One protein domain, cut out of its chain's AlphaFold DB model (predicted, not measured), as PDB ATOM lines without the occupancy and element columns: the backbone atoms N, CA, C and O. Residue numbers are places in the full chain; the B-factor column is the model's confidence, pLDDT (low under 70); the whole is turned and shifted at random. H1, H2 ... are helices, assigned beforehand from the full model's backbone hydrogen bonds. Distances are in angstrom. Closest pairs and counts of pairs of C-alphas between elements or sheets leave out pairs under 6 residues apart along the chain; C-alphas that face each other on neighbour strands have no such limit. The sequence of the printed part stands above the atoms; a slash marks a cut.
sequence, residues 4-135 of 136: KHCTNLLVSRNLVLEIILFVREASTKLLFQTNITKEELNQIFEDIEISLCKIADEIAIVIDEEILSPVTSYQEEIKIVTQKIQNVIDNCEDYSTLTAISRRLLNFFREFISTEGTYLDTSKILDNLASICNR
ATOM      1  N   LYS A   4      17.550  33.660  18.103       63.34
ATOM      2  CA  LYS A   4      16.981  34.471  19.189       63.34
ATOM      3  C   LYS A   4      16.287  35.763  18.721       63.34
ATOM      4  O   LYS A   4      15.332  36.193  19.354       63.34
ATOM      5  N   HIS A   5      16.743  36.385  17.634       70.06
ATOM      6  CA  HIS A   5      16.156  37.618  17.110       70.06
ATOM      7  C   HIS A   5      14.853  37.348  16.343       70.06
ATOM      8  O   HIS A   5      13.857  38.003  16.629       70.06
ATOM      9  N   CYS A   6      14.807  36.327  15.477       75.06
ATOM     10  CA  CYS A   6      13.549  35.881  14.861       75.06
ATOM     11  C   CYS A   6      12.531  35.438  15.917       75.06
ATOM     12  O   CYS A   6      11.356  35.782  15.817       75.06
ATOM     13  N   THR A   7      12.969  34.730  16.966       76.25
ATOM     14  CA  THR A   7      12.088  34.367  18.087       76.25
ATOM     15  C   THR A   7      11.506  35.602  18.772       76.25
ATOM     16  O   THR A   7      10.306  35.642  19.021       76.25
ATOM     17  N   ASN A   8      12.320  36.625  19.041       81.69
ATOM     18  CA  ASN A   8      11.835  37.865  19.648       81.69
ATOM     19  C   ASN A   8      10.823  38.587  18.747       81.69
ATOM     20  O   ASN A   8       9.785  39.009  19.244       81.69
ATOM     21  N   LEU A   9      11.085  38.680  17.439       84.62
ATOM     22  CA  LEU A   9      10.156  39.293  16.482       84.62
ATOM     23  C   LEU A   9       8.824  38.533  16.409       84.62
ATOM     24  O   LEU A   9       7.766  39.157  16.438       84.62
ATOM     25  N   LEU A  10       8.856  37.196  16.397       82.81
ATOM     26  CA  LEU A  10       7.649  36.362  16.440       82.81
ATOM     27  C   LEU A  10       6.838  36.595  17.718       82.81
ATOM     28  O   LEU A  10       5.620  36.752  17.660       82.81
ATOM     29  N   VAL A  11       7.510  36.654  18.872       85.38
ATOM     30  CA  VAL A  11       6.861  36.956  20.156       85.38
ATOM     31  C   VAL A  11       6.239  38.352  20.127       85.38
ATOM     32  O   VAL A  11       5.073  38.499  20.483       85.38
ATOM     33  N   SER A  12       6.971  39.364  19.658       87.94
ATOM     34  CA  SER A  12       6.463  40.732  19.526       87.94
ATOM     35  C   SER A  12       5.248  40.809  18.605       87.94
ATOM     36  O   SER A  12       4.253  41.427  18.974       87.94
ATOM     37  N   ARG A  13       5.280  40.133  17.450       90.94
ATOM     38  CA  ARG A  13       4.144  40.079  16.524       90.94
ATOM     39  C   ARG A  13       2.912  39.454  17.173       90.94
ATOM     40  O   ARG A  13       1.825  40.010  17.067       90.94
ATOM     41  N   ASN A  14       3.081  38.334  17.873       87.44
ATOM     42  CA  ASN A  14       1.973  37.668  18.556       87.44
ATOM     43  C   ASN A  14       1.370  38.560  19.647       87.44
ATOM     44  O   ASN A  14       0.154  38.659  19.744       87.44
ATOM     45  N   LEU A  15       2.200  39.272  20.413       88.81
ATOM     46  CA  LEU A  15       1.715  40.228  21.409       88.81
ATOM     47  C   LEU A  15       0.918  41.375  20.774       88.81
ATOM     48  O   LEU A  15      -0.110  41.762  21.317       88.81
ATOM     49  N   VAL A  16       1.346  41.897  19.620       87.88
ATOM     50  CA  VAL A  16       0.583  42.923  18.887       87.88
ATOM     51  C   VAL A  16      -0.786  42.387  18.453       87.88
ATOM     52  O   VAL A  16      -1.786  43.081  18.625       87.88
ATOM     53  N   LEU A  17      -0.858  41.148  17.955       85.38
ATOM     54  CA  LEU A  17      -2.126  40.511  17.574       85.38
ATOM     55  C   LEU A  17      -3.072  40.320  18.771       85.38
ATOM     56  O   LEU A  17      -4.262  40.608  18.656       85.38
ATOM     57  N   GLU A  18      -2.547  39.906  19.924       89.75
ATOM     58  CA  GLU A  18      -3.323  39.809  21.167       89.75
ATOM     59  C   GLU A  18      -3.842  41.180  21.620       89.75
ATOM     60  O   GLU A  18      -5.008  41.321  21.985       89.75
ATOM     61  N   ILE A  19      -3.020  42.231  21.527       86.50
ATOM     62  CA  ILE A  19      -3.448  43.600  21.851       86.50
ATOM     63  C   ILE A  19      -4.582  44.050  20.922       86.50
ATOM     64  O   ILE A  19      -5.544  44.644  21.404       86.50
ATOM     65  N   ILE A  20      -4.517  43.749  19.619       86.81
ATOM     66  CA  ILE A  20      -5.610  44.054  18.678       86.81
ATOM     67  C   ILE A  20      -6.910  43.379  19.127       86.81
ATOM     68  O   ILE A  20      -7.959  44.025  19.144       86.81
ATOM     69  N   LEU A  21      -6.852  42.101  19.515       86.69
ATOM     70  CA  LEU A  21      -8.020  41.376  20.022       86.69
ATOM     71  C   LEU A  21      -8.581  42.036  21.288       86.69
ATOM     72  O   LEU A  21      -9.778  42.312  21.350       86.69
ATOM     73  N   PHE A  22      -7.728  42.377  22.256       88.69
ATOM     74  CA  PHE A  22      -8.168  43.037  23.487       88.69
ATOM     75  C   PHE A  22      -8.779  44.415  23.237       88.69
ATOM     76  O   PHE A  22      -9.799  44.744  23.843       88.69
ATOM     77  N   VAL A  23      -8.193  45.216  22.342       83.44
ATOM     78  CA  VAL A  23      -8.734  46.530  21.965       83.44
ATOM     79  C   VAL A  23     -10.122  46.370  21.350       83.44
ATOM     80  O   VAL A  23     -11.037  47.072  21.776       83.44
ATOM     81  N   ARG A  24     -10.312  45.406  20.437       84.88
ATOM     82  CA  ARG A  24     -11.615  45.101  19.819       84.88
ATOM     83  C   ARG A  24     -12.671  44.684  20.829       84.88
ATOM     84  O   ARG A  24     -13.801  45.174  20.795       84.88
ATOM     85  N   GLU A  25     -12.327  43.756  21.716       89.06
ATOM     86  CA  GLU A  25     -13.253  43.261  22.735       89.06
ATOM     87  C   GLU A  25     -13.646  44.373  23.709       89.06
ATOM     88  O   GLU A  25     -14.828  44.550  24.018       89.06
ATOM     89  N   ALA A  26     -12.668  45.163  24.162       85.62
ATOM     90  CA  ALA A  26     -12.897  46.269  25.077       85.62
ATOM     91  C   ALA A  26     -13.741  47.377  24.433       85.62
ATOM     92  O   ALA A  26     -14.717  47.824  25.037       85.62
ATOM     93  N   SER A  27     -13.413  47.793  23.210       84.00
ATOM     94  CA  SER A  27     -14.125  48.859  22.501       84.00
ATOM     95  C   SER A  27     -15.566  48.452  22.171       84.00
ATOM     96  O   SER A  27     -16.502  49.207  22.435       84.00
ATOM     97  N   THR A  28     -15.780  47.211  21.726       84.81
ATOM     98  CA  THR A  28     -17.122  46.658  21.471       84.81
ATOM     99  C   THR A  28     -17.953  46.593  22.750       84.81
ATOM    100  O   THR A  28     -19.134  46.953  22.755       84.81
ATOM    101  N   LYS A  29     -17.344  46.170  23.864       89.00
ATOM    102  CA  LYS A  29     -18.012  46.143  25.168       89.00
ATOM    103  C   LYS A  29     -18.409  47.547  25.626       89.00
ATOM    104  O   LYS A  29     -19.530  47.722  26.100       89.00
ATOM    105  N   LEU A  30     -17.528  48.535  25.465       87.25
ATOM    106  CA  LEU A  30     -17.821  49.929  25.801       87.25
ATOM    107  C   LEU A  30     -18.960  50.495  24.943       87.25
ATOM    108  O   LEU A  30     -19.819  51.193  25.480       87.25
ATOM    109  N   LEU A  31     -19.020  50.149  23.652       89.88
ATOM    110  CA  LEU A  31     -20.136  50.534  22.785       89.88
ATOM    111  C   LEU A  31     -21.455  49.927  23.284       89.88
ATOM    112  O   LEU A  31     -22.452  50.636  23.411       89.88
ATOM    113  N   PHE A  32     -21.472  48.628  23.604       92.19
ATOM    114  CA  PHE A  32     -22.674  47.955  24.113       92.19
ATOM    115  C   PHE A  32     -23.171  48.564  25.430       92.19
ATOM    116  O   PHE A  32     -24.373  48.683  25.655       92.19
ATOM    117  N   GLN A  33     -22.243  48.978  26.293       94.50
ATOM    118  CA  GLN A  33     -22.543  49.652  27.555       94.50
ATOM    119  C   GLN A  33     -22.923  51.131  27.379       94.50
ATOM    120  O   GLN A  33     -23.263  51.784  28.361       94.50
ATOM    121  N   THR A  34     -22.927  51.654  26.146       91.25
ATOM    122  CA  THR A  34     -23.176  53.065  25.795       91.25
ATOM    123  C   THR A  34     -22.155  54.050  26.377       91.25
ATOM    124  O   THR A  34     -22.415  55.246  26.462       91.25
ATOM    125  N   ASN A  35     -20.970  53.558  26.751       89.56
ATOM    126  CA  ASN A  35     -19.865  54.364  27.279       89.56
ATOM    127  C   ASN A  35     -19.121  55.136  26.185       89.56
ATOM    128  O   ASN A  35     -18.457  56.121  26.493       89.56
ATOM    129  N   ILE A  36     -19.204  54.657  24.946       88.19
ATOM    130  CA  ILE A  36     -18.675  55.316  23.752       88.19
ATOM    131  C   ILE A  36     -19.731  55.280  22.645       88.19
ATOM    132  O   ILE A  36     -20.582  54.388  22.595       88.19
ATOM    133  N   THR A  37     -19.660  56.254  21.754       95.31
ATOM    134  CA  THR A  37     -20.453  56.359  20.531       95.31
ATOM    135  C   THR A  37     -19.894  55.468  19.424       95.31
ATOM    136  O   THR A  37     -18.780  54.943  19.499       95.31
ATOM    137  N   LYS A  38     -20.676  55.297  18.356       92.06
ATOM    138  CA  LYS A  38     -20.222  54.574  17.165       92.06
ATOM    139  C   LYS A  38     -19.078  55.313  16.466       92.06
ATOM    140  O   LYS A  38     -18.167  54.676  15.953       92.06
ATOM    141  N   GLU A  39     -19.115  56.639  16.468       94.88
ATOM    142  CA  GLU A  39     -18.069  57.502  15.930       94.88
ATOM    143  C   GLU A  39     -16.757  57.328  16.705       94.88
ATOM    144  O   GLU A  39     -15.714  57.127  16.092       94.88
ATOM    145  N   GLU A  40     -16.807  57.296  18.039       89.38
ATOM    146  CA  GLU A  40     -15.629  57.019  18.873       89.38
ATOM    147  C   GLU A  40     -15.090  55.597  18.669       89.38
ATOM    148  O   GLU A  40     -13.876  55.404  18.627       89.38
ATOM    149  N   LEU A  41     -15.964  54.601  18.479       88.25
ATOM    150  CA  LEU A  41     -15.537  53.247  18.116       88.25
ATOM    151  C   LEU A  41     -14.818  53.225  16.758       88.25
ATOM    152  O   LEU A  41     -13.767  52.597  16.637       88.25
ATOM    153  N   ASN A  42     -15.363  53.907  15.749       89.44
ATOM    154  CA  ASN A  42     -14.730  53.999  14.434       89.44
ATOM    155  C   ASN A  42     -13.364  54.688  14.528       89.44
ATOM    156  O   ASN A  42     -12.416  54.232  13.898       89.44
ATOM    157  N   GLN A  43     -13.236  55.722  15.362       91.25
ATOM    158  CA  GLN A  43     -11.960  56.398  15.586       91.25
ATOM    159  C   GLN A  43     -10.932  55.468  16.249       91.25
ATOM    160  O   GLN A  43      -9.782  55.423  15.824       91.25
ATOM    161  N   ILE A  44     -11.338  54.667  17.243       82.94
ATOM    162  CA  ILE A  44     -10.475  53.639  17.855       82.94
ATOM    163  C   ILE A  44     -10.017  52.619  16.804       82.94
ATOM    164  O   ILE A  44      -8.842  52.248  16.771       82.94
ATOM    165  N   PHE A  45     -10.924  52.180  15.932       80.44
ATOM    166  CA  PHE A  45     -10.588  51.270  14.843       80.44
ATOM    167  C   PHE A  45      -9.560  51.892  13.884       80.44
ATOM    168  O   PHE A  45      -8.535  51.272  13.590       80.44
ATOM    169  N   GLU A  46      -9.801  53.122  13.430       87.81
ATOM    170  CA  GLU A  46      -8.943  53.816  12.466       87.81
ATOM    171  C   GLU A  46      -7.564  54.168  13.039       87.81
ATOM    172  O   GLU A  46      -6.546  53.908  12.394       87.81
ATOM    173  N   ASP A  47      -7.513  54.706  14.257       85.81
ATOM    174  CA  ASP A  47      -6.271  55.209  14.842       85.81
ATOM    175  C   ASP A  47      -5.425  54.099  15.463       85.81
ATOM    176  O   ASP A  47      -4.193  54.127  15.376       85.81
ATOM    177  N   ILE A  48      -6.067  53.120  16.106       84.44
ATOM    178  CA  ILE A  48      -5.382  52.127  16.936       84.44
ATOM    179  C   ILE A  48      -5.306  50.789  16.212       84.44
ATOM    180  O   ILE A  48      -4.207  50.284  15.987       84.44
ATOM    181  N   GLU A  49      -6.442  50.203  15.831       84.56
ATOM    182  CA  GLU A  49      -6.438  48.843  15.279       84.56
ATOM    183  C   GLU A  49      -5.724  48.765  13.930       84.56
ATOM    184  O   GLU A  49      -4.881  47.887  13.743       84.56
ATOM    185  N   ILE A  50      -5.996  49.695  13.006       87.81
ATOM    186  CA  ILE A  50      -5.292  49.742  11.715       87.81
ATOM    187  C   ILE A  50      -3.786  49.940  11.928       87.81
ATOM    188  O   ILE A  50      -2.981  49.292  11.260       87.81
ATOM    189  N   SER A  51      -3.392  50.812  12.857       89.19
ATOM    190  CA  SER A  51      -1.980  51.070  13.160       89.19
ATOM    191  C   SER A  51      -1.280  49.835  13.726       89.19
ATOM    192  O   SER A  51      -0.182  49.497  13.291       89.19
ATOM    193  N   LEU A  52      -1.926  49.112  14.642       83.88
ATOM    194  CA  LEU A  52      -1.395  47.862  15.182       83.88
ATOM    195  C   LEU A  52      -1.312  46.763  14.112       83.88
ATOM    196  O   LEU A  52      -0.323  46.033  14.079       83.88
ATOM    197  N   CYS A  53      -2.296  46.665  13.210       87.69
ATOM    198  CA  CYS A  53      -2.234  45.745  12.070       87.69
ATOM    199  C   CYS A  53      -1.022  46.043  11.178       87.69
ATOM    200  O   CYS A  53      -0.271  45.127  10.859       87.69
ATOM    201  N   LYS A  54      -0.773  47.319  10.848       92.75
ATOM    202  CA  LYS A  54       0.409  47.723  10.064       92.75
ATOM    203  C   LYS A  54       1.712  47.318  10.748       92.75
ATOM    204  O   LYS A  54       2.580  46.755  10.096       92.75
ATOM    205  N   ILE A  55       1.823  47.526  12.061       88.12
ATOM    206  CA  ILE A  55       2.997  47.091  12.834       88.12
ATOM    207  C   ILE A  55       3.161  45.563  12.770       88.12
ATOM    208  O   ILE A  55       4.270  45.064  12.592       88.12
ATOM    209  N   ALA A  56       2.074  44.797  12.899       85.38
ATOM    210  CA  ALA A  56       2.127  43.339  12.805       85.38
ATOM    211  C   ALA A  56       2.548  42.848  11.408       85.38
ATOM    212  O   ALA A  56       3.252  41.837  11.312       85.38
ATOM    213  N   ASP A  57       2.134  43.552  10.354       88.69
ATOM    214  CA  ASP A  57       2.515  43.276   8.967       88.69
ATOM    215  C   ASP A  57       3.978  43.645   8.701       88.69
ATOM    216  O   ASP A  57       4.712  42.846   8.130       88.69
ATOM    217  N   GLU A  58       4.444  44.797   9.183       89.31
ATOM    218  CA  GLU A  58       5.854  45.198   9.102       89.31
ATOM    219  C   GLU A  58       6.763  44.175   9.793       89.31
ATOM    220  O   GLU A  58       7.760  43.739   9.219       89.31
ATOM    221  N   ILE A  59       6.393  43.714  10.995       83.25
ATOM    222  CA  ILE A  59       7.144  42.659  11.686       83.25
ATOM    223  C   ILE A  59       7.091  41.342  10.892       83.25
ATOM    224  O   ILE A  59       8.093  40.631  10.846       83.25
ATOM    225  N   ALA A  60       5.957  41.005  10.264       84.38
ATOM    226  CA  ALA A  60       5.841  39.809   9.423       84.38
ATOM    227  C   ALA A  60       6.794  39.865   8.226       84.38
ATOM    228  O   ALA A  60       7.515  38.903   7.988       84.38
ATOM    229  N   ILE A  61       6.841  41.006   7.533       83.94
ATOM    230  CA  ILE A  61       7.740  41.237   6.399       83.94
ATOM    231  C   ILE A  61       9.191  41.064   6.839       83.94
ATOM    232  O   ILE A  61       9.926  40.323   6.200       83.94
ATOM    233  N   VAL A  62       9.592  41.668   7.962       83.00
ATOM    234  CA  VAL A  62      10.961  41.522   8.482       83.00
ATOM    235  C   VAL A  62      11.270  40.064   8.833       83.00
ATOM    236  O   VAL A  62      12.361  39.587   8.547       83.00
ATOM    237  N   ILE A  63      10.329  39.328   9.433       79.69
ATOM    238  CA  ILE A  63      10.509  37.896   9.716       79.69
ATOM    239  C   ILE A  63      10.692  37.106   8.415       79.69
ATOM    240  O   ILE A  63      11.612  36.293   8.335       79.69
ATOM    241  N   ASP A  64       9.845  37.340   7.416       76.06
ATOM    242  CA  ASP A  64       9.901  36.639   6.134       76.06
ATOM    243  C   ASP A  64      11.193  36.967   5.381       76.06
ATOM    244  O   ASP A  64      11.871  36.055   4.908       76.06
ATOM    245  N   GLU A  65      11.592  38.239   5.326       74.44
ATOM    246  CA  GLU A  65      12.866  38.674   4.751       74.44
ATOM    247  C   GLU A  65      14.052  38.038   5.479       74.44
ATOM    248  O   GLU A  65      14.944  37.500   4.830       74.44
ATOM    249  N   GLU A  66      14.065  38.014   6.810       70.50
ATOM    250  CA  GLU A  66      15.165  37.438   7.593       70.50
ATOM    251  C   GLU A  66      15.219  35.905   7.540       70.50
ATOM    252  O   GLU A  66      16.299  35.326   7.660       70.50
ATOM    253  N   ILE A  67      14.087  35.219   7.358       69.44
ATOM    254  CA  ILE A  67      14.051  33.758   7.180       69.44
ATOM    255  C   ILE A  67      14.448  33.383   5.748       69.44
ATOM    256  O   ILE A  67      15.194  32.422   5.542       69.44
ATOM    257  N   LEU A  68      13.968  34.127   4.750       66.12
ATOM    258  CA  LEU A  68      14.188  33.819   3.338       66.12
ATOM    259  C   LEU A  68      15.538  34.334   2.829       66.12
ATOM    260  O   LEU A  68      16.137  33.692   1.964       66.12
ATOM    261  N   SER A  69      16.057  35.445   3.355       66.31
ATOM    262  CA  SER A  69      17.310  36.061   2.895       66.31
ATOM    263  C   SER A  69      18.529  35.134   3.046       66.31
ATOM    264  O   SER A  69      19.235  34.935   2.056       66.31
ATOM    265  N   PRO A  70      18.755  34.455   4.190       65.50
ATOM    266  CA  PRO A  70      19.866  33.518   4.330       65.50
ATOM    267  C   PRO A  70      19.709  32.290   3.431       65.50
ATOM    268  O   PRO A  70      20.678  31.802   2.862       65.50
ATOM    269  N   VAL A  71      18.491  31.769   3.268       66.88
ATOM    270  CA  VAL A  71      18.265  30.598   2.406       66.88
ATOM    271  C   VAL A  71      18.513  30.958   0.942       66.88
ATOM    272  O   VAL A  71      19.170  30.203   0.229       66.88
ATOM    273  N   THR A  72      18.030  32.122   0.502       69.31
ATOM    274  CA  THR A  72      18.204  32.613  -0.871       69.31
ATOM    275  C   THR A  72      19.656  32.958  -1.192       69.31
ATOM    276  O   THR A  72      20.113  32.626  -2.284       69.31
ATOM    277  N   SER A  73      20.424  33.510  -0.244       75.94
ATOM    278  CA  SER A  73      21.846  33.813  -0.459       75.94
ATOM    279  C   SER A  73      22.703  32.572  -0.723       75.94
ATOM    280  O   SER A  73      23.700  32.669  -1.430       75.94
ATOM    281  N   TYR A  74      22.303  31.405  -0.208       79.31
ATOM    282  CA  TYR A  74      23.021  30.141  -0.411       79.31
ATOM    283  C   TYR A  74      22.416  29.253  -1.507       79.31
ATOM    284  O   TYR A  74      22.893  28.140  -1.706       79.31
ATOM    285  N   GLN A  75      21.387  29.697  -2.241       78.88
ATOM    286  CA  GLN A  75      20.687  28.840  -3.211       78.88
ATOM    287  C   GLN A  75      21.606  28.255  -4.289       78.88
ATOM    288  O   GLN A  75      21.519  27.059  -4.578       78.88
ATOM    289  N   GLU A  76      22.492  29.066  -4.872       83.19
ATOM    290  CA  GLU A  76      23.404  28.571  -5.909       83.19
ATOM    291  C   GLU A  76      24.478  27.647  -5.317       83.19
ATOM    292  O   GLU A  76      24.779  26.610  -5.898       83.19
ATOM    293  N   GLU A  77      25.000  27.949  -4.126       85.12
ATOM    294  CA  GLU A  77      25.973  27.087  -3.444       85.12
ATOM    295  C   GLU A  77      25.359  25.740  -3.039       85.12
ATOM    296  O   GLU A  77      25.956  24.689  -3.286       85.12
ATOM    297  N   ILE A  78      24.134  25.747  -2.501       85.31
ATOM    298  CA  ILE A  78      23.347  24.539  -2.217       85.31
ATOM    299  C   ILE A  78      23.191  23.724  -3.497       85.31
ATOM    300  O   ILE A  78      23.500  22.536  -3.504       85.31
ATOM    301  N   LYS A  79      22.776  24.355  -4.598       87.12
ATOM    302  CA  LYS A  79      22.599  23.688  -5.890       87.12
ATOM    303  C   LYS A  79      23.901  23.067  -6.405       87.12
ATOM    304  O   LYS A  79      23.874  21.920  -6.848       87.12
ATOM    305  N   ILE A  80      25.031  23.768  -6.297       89.12
ATOM    306  CA  ILE A  80      26.356  23.247  -6.668       89.12
ATOM    307  C   ILE A  80      26.714  22.023  -5.819       89.12
ATOM    308  O   ILE A  80      27.146  21.000  -6.353       89.12
ATOM    309  N   VAL A  81      26.535  22.097  -4.499       87.38
ATOM    310  CA  VAL A  81      26.833  20.981  -3.590       87.38
ATOM    311  C   VAL A  81      25.903  19.796  -3.848       87.38
ATOM    312  O   VAL A  81      26.378  18.666  -3.925       87.38
ATOM    313  N   THR A  82      24.608  20.028  -4.062       87.12
ATOM    314  CA  THR A  82      23.642  18.986  -4.430       87.12
ATOM    315  C   THR A  82      24.027  18.312  -5.741       87.12
ATOM    316  O   THR A  82      24.025  17.089  -5.807       87.12
ATOM    317  N   GLN A  83      24.418  19.076  -6.763       89.38
ATOM    318  CA  GLN A  83      24.898  18.518  -8.028       89.38
ATOM    319  C   GLN A  83      26.172  17.689  -7.842       89.38
ATOM    320  O   GLN A  83      26.298  16.632  -8.450       89.38
ATOM    321  N   LYS A  84      27.098  18.109  -6.973       85.50
ATOM    322  CA  LYS A  84      28.289  17.310  -6.639       85.50
ATOM    323  C   LYS A  84      27.930  16.005  -5.936       85.50
ATOM    324  O   LYS A  84      28.434  14.961  -6.336       85.50
ATOM    325  N   ILE A  85      27.058  16.057  -4.929       81.69
ATOM    326  CA  ILE A  85      26.570  14.861  -4.228       81.69
ATOM    327  C   ILE A  85      25.914  13.907  -5.231       81.69
ATOM    328  O   ILE A  85      26.257  12.729  -5.266       81.69
ATOM    329  N   GLN A  86      25.019  14.430  -6.073       87.00
ATOM    330  CA  GLN A  86      24.320  13.661  -7.097       87.00
ATOM    331  C   GLN A  86      25.307  13.014  -8.073       87.00
ATOM    332  O   GLN A  86      25.249  11.810  -8.279       87.00
ATOM    333  N   ASN A  87      26.270  13.779  -8.594       85.56
ATOM    334  CA  ASN A  87      27.280  13.260  -9.512       85.56
ATOM    335  C   ASN A  87      28.102  12.129  -8.888       85.56
ATOM    336  O   ASN A  87      28.348  11.130  -9.552       85.56
ATOM    337  N   VAL A  88      28.540  12.259  -7.636       81.81
ATOM    338  CA  VAL A  88      29.333  11.199  -6.996       81.81
ATOM    339  C   VAL A  88      28.489   9.947  -6.747       81.81
ATOM    340  O   VAL A  88      28.982   8.837  -6.912       81.81
ATOM    341  N   ILE A  89      27.211  10.108  -6.392       81.38
ATOM    342  CA  ILE A  89      26.291   8.977  -6.219       81.38
ATOM    343  C   ILE A  89      26.014   8.285  -7.561       81.38
ATOM    344  O   ILE A  89      26.105   7.061  -7.633       81.38
ATOM    345  N   ASP A  90      25.722   9.046  -8.616       84.75
ATOM    346  CA  ASP A  90      25.365   8.514  -9.937       84.75
ATOM    347  C   ASP A  90      26.536   7.820 -10.636       84.75
ATOM    348  O   ASP A  90      26.333   6.853 -11.368       84.75
ATOM    349  N   ASN A  91      27.765   8.288 -10.398       82.50
ATOM    350  CA  ASN A  91      28.980   7.702 -10.971       82.50
ATOM    351  C   ASN A  91      29.624   6.638 -10.065       82.50
ATOM    352  O   ASN A  91      30.741   6.195 -10.324       82.50
ATOM    353  N   CYS A  92      28.951   6.224  -8.990       81.12
ATOM    354  CA  CYS A  92      29.482   5.221  -8.084       81.12
ATOM    355  C   CYS A  92      29.328   3.811  -8.675       81.12
ATOM    356  O   CYS A  92      28.239   3.239  -8.679       81.12
ATOM    357  N   GLU A  93      30.431   3.226  -9.141       83.31
ATOM    358  CA  GLU A  93      30.423   1.926  -9.829       83.31
ATOM    359  C   GLU A  93      30.301   0.721  -8.880       83.31
ATOM    360  O   GLU A  93      29.947  -0.378  -9.311       83.31
ATOM    361  N   ASP A  94      30.575   0.907  -7.582       85.12
ATOM    362  CA  ASP A  94      30.596  -0.184  -6.611       85.12
ATOM    363  C   ASP A  94      29.881   0.126  -5.280       85.12
ATOM    364  O   ASP A  94      29.814   1.256  -4.786       85.12
ATOM    365  N   TYR A  95      29.351  -0.934  -4.662       75.44
ATOM    366  CA  TYR A  95      28.582  -0.867  -3.417       75.44
ATOM    367  C   TYR A  95      29.401  -0.374  -2.213       75.44
ATOM    368  O   TYR A  95      28.850   0.252  -1.299       75.44
ATOM    369  N   SER A  96      30.704  -0.665  -2.182       83.25
ATOM    370  CA  SER A  96      31.583  -0.289  -1.072       83.25
ATOM    371  C   SER A  96      31.759   1.226  -1.032       83.25
ATOM    372  O   SER A  96      31.578   1.844   0.022       83.25
ATOM    373  N   THR A  97      32.011   1.832  -2.191       81.38
ATOM    374  CA  THR A  97      32.145   3.278  -2.367       81.38
ATOM    375  C   THR A  97      30.836   4.002  -2.040       81.38
ATOM    376  O   THR A  97      30.842   4.926  -1.220       81.38
ATOM    377  N   LEU A  98      29.692   3.506  -2.535       82.62
ATOM    378  CA  LEU A  98      28.372   4.096  -2.262       82.62
ATOM    379  C   LEU A  98      28.038   4.061  -0.767       82.62
ATOM    380  O   LEU A  98      27.548   5.033  -0.184       82.62
ATOM    381  N   THR A  99      28.334   2.937  -0.115       79.19
ATOM    382  CA  THR A  99      28.113   2.769   1.323       79.19
ATOM    383  C   THR A  99      29.034   3.681   2.133       79.19
ATOM    384  O   THR A  99      28.603   4.251   3.140       79.19
ATOM    385  N   ALA A 100      30.291   3.844   1.715       83.56
ATOM    386  CA  ALA A 100      31.258   4.694   2.397       83.56
ATOM    387  C   ALA A 100      30.857   6.175   2.347       83.56
ATOM    388  O   ALA A 100      30.842   6.830   3.395       83.56
ATOM    389  N   ILE A 101      30.477   6.691   1.172       80.75
ATOM    390  CA  ILE A 101      30.035   8.085   1.049       80.75
ATOM    391  C   ILE A 101      28.714   8.326   1.786       80.75
ATOM    392  O   ILE A 101      28.612   9.277   2.562       80.75
ATOM    393  N   SER A 102      27.748   7.413   1.663       81.50
ATOM    394  CA  SER A 102      26.452   7.523   2.345       81.50
ATOM    395  C   SER A 102      26.604   7.533   3.866       81.50
ATOM    396  O   SER A 102      25.975   8.336   4.553       81.50
ATOM    397  N   ARG A 103      27.487   6.687   4.416       84.00
ATOM    398  CA  ARG A 103      27.799   6.681   5.855       84.00
ATOM    399  C   ARG A 103      28.466   7.974   6.309       84.00
ATOM    400  O   ARG A 103      28.184   8.432   7.410       84.00
ATOM    401  N   ARG A 104      29.326   8.576   5.485       83.75
ATOM    402  CA  ARG A 104      29.966   9.860   5.807       83.75
ATOM    403  C   ARG A 104      28.971  11.010   5.831       83.75
ATOM    404  O   ARG A 104      28.977  11.767   6.795       83.75
ATOM    405  N   LEU A 105      28.099  11.097   4.827       83.75
ATOM    406  CA  LEU A 105      27.012  12.078   4.804       83.75
ATOM    407  C   LEU A 105      26.086  11.886   6.015       83.75
ATOM    408  O   LEU A 105      25.798  12.842   6.731       83.75
ATOM    409  N   LEU A 106      25.690  10.643   6.309       84.19
ATOM    410  CA  LEU A 106      24.860  10.318   7.470       84.19
ATOM    411  C   LEU A 106      25.519  10.728   8.795       84.19
ATOM    412  O   LEU A 106      24.856  11.316   9.646       84.19
ATOM    413  N   ASN A 107      26.801  10.411   8.983       84.06
ATOM    414  CA  ASN A 107      27.526  10.754  10.205       84.06
ATOM    415  C   ASN A 107      27.660  12.267  10.365       84.06
ATOM    416  O   ASN A 107      27.386  12.770  11.448       84.06
ATOM    417  N   PHE A 108      27.970  12.987   9.285       85.88
ATOM    418  CA  PHE A 108      28.010  14.447   9.289       85.88
ATOM    419  C   PHE A 108      26.686  15.053   9.786       85.88
ATOM    420  O   PHE A 108      26.689  15.879  10.696       85.88
ATOM    421  N   PHE A 109      25.541  14.602   9.259       81.25
ATOM    422  CA  PHE A 109      24.239  15.120   9.698       81.25
ATOM    423  C   PHE A 109      23.855  14.678  11.114       81.25
ATOM    424  O   PHE A 109      23.244  15.453  11.849       81.25
ATOM    425  N   ARG A 110      24.227  13.460  11.531       81.81
ATOM    426  CA  ARG A 110      24.037  13.012  12.922       81.81
ATOM    427  C   ARG A 110      24.819  13.885  13.895       81.81
ATOM    428  O   ARG A 110      24.248  14.329  14.886       81.81
ATOM    429  N   GLU A 111      26.084  14.161  13.593       82.50
ATOM    430  CA  GLU A 111      26.949  15.017  14.406       82.50
ATOM    431  C   GLU A 111      26.408  16.451  14.464       82.50
ATOM    432  O   GLU A 111      26.263  17.013  15.553       82.50
ATOM    433  N   PHE A 112      25.999  16.994  13.313       79.31
ATOM    434  CA  PHE A 112      25.385  18.315  13.204       79.31
ATOM    435  C   PHE A 112      24.143  18.472  14.097       79.31
ATOM    436  O   PHE A 112      24.037  19.459  14.821       79.31
ATOM    437  N   ILE A 113      23.226  17.496  14.096       75.25
ATOM    438  CA  ILE A 113      22.000  17.542  14.915       75.25
ATOM    439  C   ILE A 113      22.306  17.306  16.401       75.25
ATOM    440  O   ILE A 113      21.644  17.876  17.262       75.25
ATOM    441  N   SER A 114      23.306  16.475  16.710       73.81
ATOM    442  CA  SER A 114      23.668  16.115  18.089       73.81
ATOM    443  C   SER A 114      24.419  17.208  18.858       73.81
ATOM    444  O   SER A 114      24.565  17.109  20.075       73.81
ATOM    445  N   THR A 115      24.904  18.242  18.168       70.94
ATOM    446  CA  THR A 115      25.641  19.340  18.799       70.94
ATOM    447  C   THR A 115      24.656  20.341  19.406       70.94
ATOM    448  O   THR A 115      24.206  21.278  18.747       70.94
ATOM    449  N   GLU A 116      24.302  20.147  20.679       55.16
ATOM    450  CA  GLU A 116      23.429  21.080  21.394       55.16
ATOM    451  C   GLU A 116      24.081  22.468  21.518       55.16
ATOM    452  O   GLU A 116      25.213  22.627  21.979       55.16
ATOM    453  N   GLY A 117      23.351  23.501  21.095       57.53
ATOM    454  CA  GLY A 117      23.707  24.901  21.334       57.53
ATOM    455  C   GLY A 117      24.703  25.533  20.358       57.53
ATOM    456  O   GLY A 117      24.928  26.738  20.461       57.53
ATOM    457  N   THR A 118      25.257  24.788  19.391       59.50
ATOM    458  CA  THR A 118      26.174  25.356  18.381       59.50
ATOM    459  C   THR A 118      25.930  24.755  16.998       59.50
ATOM    460  O   THR A 118      26.503  23.731  16.640       59.50
ATOM    461  N   TYR A 119      25.092  25.408  16.193       68.81
ATOM    462  CA  TYR A 119      24.923  25.039  14.787       68.81
ATOM    463  C   TYR A 119      26.068  25.617  13.945       68.81
ATOM    464  O   TYR A 119      26.471  26.767  14.135       68.81
ATOM    465  N   LEU A 120      26.606  24.812  13.022       71.06
ATOM    466  CA  LEU A 120      27.566  25.280  12.021       71.06
ATOM    467  C   LEU A 120      26.919  26.330  11.108       71.06
ATOM    468  O   LEU A 120      25.733  26.246  10.799       71.06
ATOM    469  N   ASP A 121      27.722  27.289  10.649       79.25
ATOM    470  CA  ASP A 121      27.313  28.223   9.598       79.25
ATOM    471  C   ASP A 121      27.064  27.476   8.276       79.25
ATOM    472  O   ASP A 121      27.760  26.501   7.972       79.25
ATOM    473  N   THR A 122      26.097  27.941   7.482       80.56
ATOM    474  CA  THR A 122      25.680  27.307   6.225       80.56
ATOM    475  C   THR A 122      26.850  27.170   5.253       80.56
ATOM    476  O   THR A 122      27.021  26.099   4.678       80.56
ATOM    477  N   SER A 123      27.725  28.175   5.157       81.12
ATOM    478  CA  SER A 123      28.969  28.107   4.369       81.12
ATOM    479  C   SER A 123      29.832  26.891   4.747       81.12
ATOM    480  O   SER A 123      30.190  26.067   3.908       81.12
ATOM    481  N   LYS A 124      30.070  26.688   6.049       85.06
ATOM    482  CA  LYS A 124      30.830  25.545   6.574       85.06
ATOM    483  C   LYS A 124      30.112  24.219   6.361       85.06
ATOM    484  O   LYS A 124      30.774  23.199   6.174       85.06
ATOM    485  N   ILE A 125      28.783  24.193   6.431       87.62
ATOM    486  CA  ILE A 125      28.002  22.987   6.125       87.62
ATOM    487  C   ILE A 125      28.233  22.593   4.664       87.62
ATOM    488  O   ILE A 125      28.581  21.445   4.386       87.62
ATOM    489  N   LEU A 126      28.102  23.551   3.747       88.06
ATOM    490  CA  LEU A 126      28.271  23.343   2.310       88.06
ATOM    491  C   LEU A 126      29.702  22.921   1.954       88.06
ATOM    492  O   LEU A 126      29.879  21.958   1.206       88.06
ATOM    493  N   ASP A 127      30.714  23.538   2.565       87.81
ATOM    494  CA  ASP A 127      32.118  23.155   2.389       87.81
ATOM    495  C   ASP A 127      32.402  21.723   2.862       87.81
ATOM    496  O   ASP A 127      33.094  20.960   2.184       87.81
ATOM    497  N   ASN A 128      31.854  21.320   4.013       88.19
ATOM    498  CA  ASN A 128      32.030  19.962   4.528       88.19
ATOM    499  C   ASN A 128      31.349  18.926   3.631       88.19
ATOM    500  O   ASN A 128      31.945  17.890   3.330       88.19
ATOM    501  N   LEU A 129      30.138  19.216   3.154       88.50
ATOM    502  CA  LEU A 129      29.429  18.353   2.211       88.50
ATOM    503  C   LEU A 129      30.192  18.225   0.885       88.50
ATOM    504  O   LEU A 129      30.394  17.111   0.396       88.50
ATOM    505  N   ALA A 130      30.702  19.333   0.339       88.31
ATOM    506  CA  ALA A 130      31.551  19.315  -0.849       88.31
ATOM    507  C   ALA A 130      32.849  18.521  -0.620       88.31
ATOM    508  O   ALA A 130      33.264  17.750  -1.482       88.31
ATOM    509  N   SER A 131      33.478  18.668   0.550       90.19
ATOM    510  CA  SER A 131      34.704  17.956   0.933       90.19
ATOM    511  C   SER A 131      34.497  16.446   1.062       90.19
ATOM    512  O   SER A 131      35.367  15.672   0.660       90.19
ATOM    513  N   ILE A 132      33.343  16.008   1.579       86.62
ATOM    514  CA  ILE A 132      32.970  14.586   1.606       86.62
ATOM    515  C   ILE A 132      32.902  14.035   0.179       86.62
ATOM    516  O   ILE A 132      33.416  12.943  -0.058       86.62
ATOM    517  N   CYS A 133      32.324  14.798  -0.752       82.25
ATOM    518  CA  CYS A 133      32.177  14.395  -2.150       82.25
ATOM    519  C   CYS A 133      33.506  14.401  -2.910       82.25
ATOM    520  O   CYS A 133      33.783  13.443  -3.603       82.25
ATOM    521  N   ASN A 134      34.377  15.397  -2.715       83.75
ATOM    522  CA  ASN A 134      35.674  15.505  -3.409       83.75
ATOM    523  C   ASN A 134      36.660  14.349  -3.117       83.75
ATOM    524  O   ASN A 134      37.758  14.318  -3.670       83.75
ATOM    525  N   ARG A 135      36.331  13.454  -2.182       74.50
ATOM    526  CA  ARG A 135      37.152  12.289  -1.817       74.50
ATOM    527  C   ARG A 135      36.824  11.040  -2.643       74.50
ATOM    528  O   ARG A 135      37.435  10.005  -2.378       74.50
TER     529      ARG A 135
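This is residues 4 to 135 of the 136 residues of an uncharacterized protein of Nostoc calcicola FACHB-389 (UniProt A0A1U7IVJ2). What does the model look like? A long hairpin of two helices, H1 and H2, makes an arm, and a smaller, loose head of three helices, H3, H4 and H5, is joined to the end of H2 away from the hairpin's turn. In the head, H4 runs back against H3, and H5 folds back to touch both. What is it made of, and how spread out is it? The printed part has 132 residues with five named helices, in the order H1 H2 H3 H4 H5, and no named strand: all helix. It is extended, with a radius of gyration of the C-alphas of 25.9 A and spans of 82 by 28 by 21 A.

How does the hairpin close? H1, residues 4 to 32, and H2, residues 38 to 73, form a helical hairpin and touch, with the C-alphas of Arg 13 and Ala 56 closest at 5.3 A. They run opposite ways at a shallow tilt of 16 degrees. What follows H2? H3, residues 75 to 90, meets H2 only through their link, a tight one of 1 residue. With H4, residues 95 to 114, and H5, residues 122 to 133, it forms a bundle, up and down, each helix running against the one before. Which helices meet there? H3 and H5 touch, closest at the C-alphas of Val 81 and Ala 130, 5.7 A, and run the same way at a shallow tilt of 18 degrees. H4, with residues 101 to 105 alone, touches H5, closest at the C-alphas of Arg 104 and Ile 132, 7.0 A; the two form a helical hairpin at a shallow tilt of 20 degrees. H3 and H4 are close but not clearly touching, with the C-alphas of Ile 89 and Leu 98 closest at 6.6 A. What do the backbones show? Every O i to N i+4 pair is within hydrogen-bond range in H1, H3, H4 and H5; in H2, 28 of 32 are.

Where do the long helices run? H1 begins at C-alpha 4, (16.981, 34.471, 19.189), and is 42.2 A long; H2 is 50.1 A long and ends at C-alpha 73, (21.846, 33.813, -0.459). How long are the others? H3 measures 21.9 A, H4 27.8 A, and H5 16.7 A, ending at C-alpha 133, (32.177, 14.395, -2.150).

How far does it reach? The C-alphas of Thr 34 and Asp 94, the two farthest apart, are 82.3 A apart. Is anything cut or free? The printed part has no cut and no long link, and residues 113 to 119, of which 113 to 114 belong to H4, stand free. Where is confidence low? The mean pLDDT of the printed part is 82.8; residue 4, residues 67 to 72 and residues 116 to 119 are under 70.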